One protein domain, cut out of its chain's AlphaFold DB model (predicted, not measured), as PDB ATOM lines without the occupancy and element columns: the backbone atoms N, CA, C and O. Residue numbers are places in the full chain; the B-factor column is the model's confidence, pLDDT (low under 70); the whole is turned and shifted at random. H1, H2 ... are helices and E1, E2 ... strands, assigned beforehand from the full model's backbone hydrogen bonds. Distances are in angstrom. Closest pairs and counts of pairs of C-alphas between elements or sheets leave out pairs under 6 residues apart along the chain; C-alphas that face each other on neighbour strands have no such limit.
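What this domain is: This is residues 2 to 27 and 78 to 91 of the 232 residues of the protein "Hypothetical protein" of Amphiprora paludosa (UniProt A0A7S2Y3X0). Two short strands, E1 and E3, pair side by side toward one end of a small rounded body, while E2, the longest strand, lies toward the other end, with the short helix H1 close to both E1 and E2. Short pairings tie residues 3 to 4 and residues 26 to 27 to E2, both antiparallel; the second pairing lies at the end of the long unnamed stretch after E1. The printed part has 40 residues, with one named helix and three named strands in the order H1, E1, E2, E3; the sheet E1 - E3 is antiparallel, and E2 pairs with no named strand. The class is mixed, helices and strands, with under half of the residues in named elements. The whole is compact, with a radius of gyration of the C-alphas of 8.9 A and spans of 26 by 18 by 15 A.

How they stand to each other: Start at E1, residues 14 to 16, and E3, residues 86 to 88: they are antiparallel neighbours at 144 degrees, with N 15 and O 87 2.9 A apart and N 87 and O 15 2.8 A apart, both within hydrogen-bond range. Look next at H1, residues 6 to 10: its closest C-alpha to E1 is that of Trp 9, 5.8 A from that of Lys 15. In H1, 0 of 1 O i to N i+4 pairs and 2 of 2 O i to N i+3 pairs are within hydrogen-bond range. At E2, residues 78 to 82, the C-alpha of Tyr 81 is 6.7 A from that of Ala 6, the closest pair of H1 and E2. E2 and E3 meet only through their link.

Where its parts are: Find C-alpha 6 at (180.431, 144.173, 151.275), where H1 begins; it is 7.3 A long. E2 runs 13.4 A from C-alpha 78 at (188.899, 147.649, 154.311). E1 and E3 are each 6.9 A long, and E3 ends at C-alpha 88, (168.222, 140.284, 151.508).

The domain as a whole: The C-alphas farthest apart are those of Arg 27 and Pro 91, at 27.0 A. Residues 28 to 77 are not printed, and C-alphas 27 and 78 are 5.9 A apart across the cut. The links H1 to E1 and E2 to E3 are tight; that from E1 to E2 is across the cut. No printed residue is under 70 in pLDDT, and the mean of the printed part is 92.4.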
ATOM      1  N   ILE A   2     177.962 141.616 164.201       89.88
ATOM      2  CA  ILE A   2     179.006 141.260 163.224       89.88
ATOM      3  C   ILE A   2     179.118 142.404 162.203       89.88
ATOM      4  O   ILE A   2     178.090 142.888 161.722       89.88
ATOM      5  N   ALA A   3     180.343 142.836 161.898       91.62
ATOM      6  CA  ALA A   3     180.642 143.784 160.827       91.62
ATOM      7  C   ALA A   3     181.535 143.093 159.791       91.62
ATOM      8  O   ALA A   3     182.585 142.556 160.143       91.62
ATOM      9  N   LEU A   4     181.097 143.075 158.534       92.81
ATOM     10  CA  LEU A   4     181.766 142.377 157.436       92.81
ATOM     11  C   LEU A   4     181.908 143.286 156.223       92.81
ATOM     12  O   LEU A   4     181.186 144.265 156.065       92.81
ATOM     13  N   GLU A   5     182.831 142.925 155.350       92.31
ATOM     14  CA  GLU A   5     183.018 143.566 154.053       92.31
ATOM     15  C   GLU A   5     181.816 143.334 153.126       92.31
ATOM     16  O   GLU A   5     181.118 142.325 153.246       92.31
ATOM     17  N   ALA A   6     181.587 144.240 152.172       91.38
ATOM     18  CA  ALA A   6     180.431 144.173 151.275       91.38
ATOM     19  C   ALA A   6     180.316 142.831 150.528       91.38
ATOM     20  O   ALA A   6     179.237 142.240 150.506       91.38
ATOM     21  N   LYS A   7     181.428 142.299 149.995       90.75
ATOM     22  CA  LYS A   7     181.448 140.985 149.324       90.75
ATOM     23  C   LYS A   7     181.131 139.835 150.288       90.75
ATOM     24  O   LYS A   7     180.444 138.891 149.914       90.75
ATOM     25  N   ALA A   8     181.595 139.912 151.535       92.19
ATOM     26  CA  ALA A   8     181.389 138.856 152.524       92.19
ATOM     27  C   ALA A   8     179.910 138.702 152.928       92.19
ATOM     28  O   ALA A   8     179.477 137.594 153.244       92.19
ATOM     29  N   TRP A   9     179.124 139.782 152.866       95.19
ATOM     30  CA  TRP A   9     177.680 139.721 153.102       95.19
ATOM     31  C   TRP A   9     176.934 138.871 152.065       95.19
ATOM     32  O   TRP A   9     175.941 138.239 152.430       95.19
ATOM     33  N   LEU A  10     177.428 138.774 150.822       93.88
ATOM     34  CA  LEU A  10     176.783 137.984 149.763       93.88
ATOM     35  C   LEU A  10     176.695 136.500 150.139       93.88
ATOM     36  O   LEU A  10     175.646 135.886 149.970       93.88
ATOM     37  N   TYR A  11     177.740 135.953 150.769       92.25
ATOM     38  CA  TYR A  11     177.742 134.574 151.282       92.25
ATOM     39  C   TYR A  11     176.803 134.363 152.480       92.25
ATOM     40  O   TYR A  11     176.518 133.228 152.848       92.25
ATOM     41  N   GLN A  12     176.309 135.443 153.097       93.38
ATOM     42  CA  GLN A  12     175.246 135.401 154.106       93.38
ATOM     43  C   GLN A  12     173.852 135.651 153.503       93.38
ATOM     44  O   GLN A  12     172.895 135.875 154.246       93.38
ATOM     45  N   GLY A  13     173.728 135.656 152.168       92.69
ATOM     46  CA  GLY A  13     172.473 135.929 151.464       92.69
ATOM     47  C   GLY A  13     172.013 137.381 151.604       92.69
ATOM     48  O   GLY A  13     170.811 137.663 151.608       92.69
ATOM     49  N   ARG A  14     172.952 138.315 151.793       95.12
ATOM     50  CA  ARG A  14     172.672 139.736 152.020       95.12
ATOM     51  C   ARG A  14     173.557 140.625 151.155       95.12
ATOM     52  O   ARG A  14     174.694 140.288 150.865       95.12
ATOM     53  N   LYS A  15     173.059 141.796 150.766       95.56
ATOM     54  CA  LYS A  15     173.815 142.799 149.999       95.56
ATOM     55  C   LYS A  15     173.745 144.125 150.736       95.56
ATOM     56  O   LYS A  15     172.692 144.499 151.248       95.56
ATOM     57  N   VAL A  16     174.873 144.823 150.823       95.25
ATOM     58  CA  VAL A  16     174.914 146.181 151.383       95.25
ATOM     59  C   VAL A  16     174.070 147.101 150.506       95.25
ATOM     60  O   VAL A  16     174.181 147.058 149.280       95.25
ATOM     61  N   LYS A  17     173.227 147.922 151.135       94.62
ATOM     62  CA  LYS A  17     172.415 148.930 150.446       94.62
ATOM     63  C   LYS A  17     173.313 149.844 149.627       94.62
ATOM     64  O   LYS A  17     174.277 150.389 150.159       94.62
ATOM     65  N   GLU A  18     172.957 150.067 148.368       91.88
ATOM     66  CA  GLU A  18     173.761 150.897 147.463       91.88
ATOM     67  C   GLU A  18     173.910 152.332 147.987       91.88
ATOM     68  O   GLU A  18     174.996 152.901 147.934       91.88
ATOM     69  N   SER A  19     172.867 152.860 148.634       93.69
ATOM     70  CA  SER A  19     172.886 154.170 149.293       93.69
ATOM     71  C   SER A  19     173.823 154.258 150.504       93.69
ATOM     72  O   SER A  19     174.183 155.357 150.912       93.69
ATOM     73  N   LEU A  20     174.192 153.125 151.112       91.62
ATOM     74  CA  LEU A  20     175.030 153.058 152.315       91.62
ATOM     75  C   LEU A  20     176.451 152.563 152.027       91.62
ATOM     76  O   LEU A  20     177.261 152.511 152.948       91.62
ATOM     77  N   LEU A  21     176.786 152.235 150.773       88.31
ATOM     78  CA  LEU A  21     178.136 151.807 150.390       88.31
ATOM     79  C   LEU A  21     179.192 152.873 150.718       88.31
ATOM     80  O   LEU A  21     180.286 152.532 151.158       88.31
ATOM     81  N   SER A  22     178.858 154.158 150.585       87.50
ATOM     82  CA  SER A  22     179.758 155.270 150.918       87.50
ATOM     83  C   SER A  22     179.932 155.501 152.426       87.50
ATOM     84  O   SER A  22     180.882 156.170 152.841       87.50
ATOM     85  N   VAL A  23     179.054 154.933 153.264       90.12
ATOM     86  CA  VAL A  23     179.033 155.141 154.719       90.12
ATOM     87  C   VAL A  23     179.323 153.816 155.436       90.12
ATOM     88  O   VAL A  23     178.402 153.127 155.883       90.12
ATOM     89  N   PRO A  24     180.599 153.409 155.553       90.06
ATOM     90  CA  PRO A  24     180.970 152.205 156.291       90.06
ATOM     91  C   PRO A  24     180.756 152.394 157.798       90.06
ATOM     92  O   PRO A  24     180.886 153.500 158.322       90.06
ATOM     93  N   LEU A  25     180.493 151.299 158.514       89.38
ATOM     94  CA  LEU A  25     180.437 151.303 159.978       89.38
ATOM     95  C   LEU A  25     181.840 151.409 160.587       89.38
ATOM     96  O   LEU A  25     182.044 152.124 161.565       89.38
ATOM     97  N   VAL A  26     182.799 150.668 160.024       89.38
ATOM     98  CA  VAL A  26     184.201 150.664 160.460       89.38
ATOM     99  C   VAL A  26     185.099 150.711 159.231       89.38
ATOM    100  O   VAL A  26     184.904 149.945 158.286       89.38
ATOM    101  N   ARG A  27     186.098 151.595 159.258       88.81
ATOM    102  CA  ARG A  27     187.197 151.631 158.288       88.81
ATOM    103  C   ARG A  27     188.429 151.025 158.943       88.81
ATOM    104  O   ARG A  27     188.843 151.484 160.006       88.81
ATOM    105  N   ARG A  78     189.944 148.663 154.230       83.81
ATOM    106  CA  ARG A  78     188.899 147.649 154.311       83.81
ATOM    107  C   ARG A  78     187.665 148.250 154.972       83.81
ATOM    108  O   ARG A  78     187.649 148.512 156.177       83.81
ATOM    109  N   LEU A  79     186.622 148.427 154.173       91.38
ATOM    110  CA  LEU A  79     185.325 148.945 154.594       91.38
ATOM    111  C   LEU A  79     184.464 147.813 155.171       91.38
ATOM    112  O   LEU A  79     184.213 146.809 154.501       91.38
ATOM    113  N   LEU A  80     184.007 147.965 156.414       93.12
ATOM    114  CA  LEU A  80     183.120 147.012 157.079       93.12
ATOM    115  C   LEU A  80     181.738 147.623 157.310       93.12
ATOM    116  O   LEU A  80     181.610 148.754 157.781       93.12
ATOM    117  N   TYR A  81     180.707 146.827 157.049       94.94
ATOM    118  CA  TYR A  81     179.299 147.188 157.161       94.94
ATOM    119  C   TYR A  81     178.595 146.293 158.179       94.94
ATOM    120  O   TYR A  81     178.891 145.099 158.294       94.94
ATOM    121  N   GLY A  82     177.656 146.874 158.921       94.75
ATOM    122  CA  GLY A  82     176.813 146.159 159.877       94.75
ATOM    123  C   GLY A  82     175.564 145.543 159.239       94.75
ATOM    124  O   GLY A  82     175.124 145.951 158.170       94.75
ATOM    125  N   ASN A  83     174.935 144.603 159.950       94.44
ATOM    126  CA  ASN A  83     173.690 143.929 159.537       94.44
ATOM    127  C   ASN A  83     172.569 144.905 159.102       94.44
ATOM    128  O   ASN A  83     171.906 144.675 158.099       94.44
ATOM    129  N   TRP A  84     172.379 146.015 159.821       94.38
ATOM    130  CA  TRP A  84     171.321 146.998 159.535       94.38
ATOM    131  C   TRP A  84     171.519 147.757 158.209       94.38
ATOM    132  O   TRP A  84     170.577 148.356 157.688       94.38
ATOM    133  N   GLN A  85     172.738 147.722 157.658       95.56
ATOM    134  CA  GLN A  85     173.089 148.344 156.381       95.56
ATOM    135  C   GLN A  85     172.846 147.409 155.189       95.56
ATOM    136  O   GLN A  85     173.099 147.808 154.052       95.56
ATOM    137  N   THR A  86     172.395 146.171 155.425       95.75
ATOM    138  CA  THR A  86     172.225 145.156 154.381       95.75
ATOM    139  C   THR A  86     170.772 144.741 154.200       95.75
ATOM    140  O   THR A  86     170.007 144.669 155.161       95.75
ATOM    141  N   ASP A  87     170.412 144.443 152.954       95.69
ATOM    142  CA  ASP A  87     169.129 143.864 152.558       95.69
ATOM    143  C   ASP A  87     169.309 142.405 152.131       95.69
ATOM    144  O   ASP A  87     170.429 141.951 151.878       95.69
ATOM    145  N   LYS A  88     168.205 141.649 152.053       95.25
ATOM    146  CA  LYS A  88     168.222 140.284 151.508       95.25
ATOM    147  C   LYS A  88     168.678 140.330 150.054       95.25
ATOM    148  O   LYS A  88     168.187 141.142 149.273       95.25
ATOM    149  N   TRP A  89     169.599 139.448 149.704       94.19
ATOM    150  CA  TRP A  89     170.157 139.360 148.367       94.19
ATOM    151  C   TRP A  89     169.791 138.036 147.715       94.19
ATOM    152  O   TRP A  89     169.862 136.983 148.343       94.19
ATOM    153  N   SER A  90     169.424 138.124 146.442       92.06
ATOM    154  CA  SER A  90     169.267 137.000 145.532       92.06
ATOM    155  C   SER A  90     169.908 137.401 144.203       92.06
ATOM    156  O   SER A  90     169.685 138.535 143.760       92.06
ATOM    157  N   PRO A  91     170.711 136.532 143.569       92.88
ATOM    158  CA  PRO A  91     171.278 136.825 142.261       92.88
ATOM    159  C   PRO A  91     170.182 136.938 141.192       92.88
ATOM    160  O   PRO A  91     169.102 136.356 141.323       92.88
TER     161      PRO A  91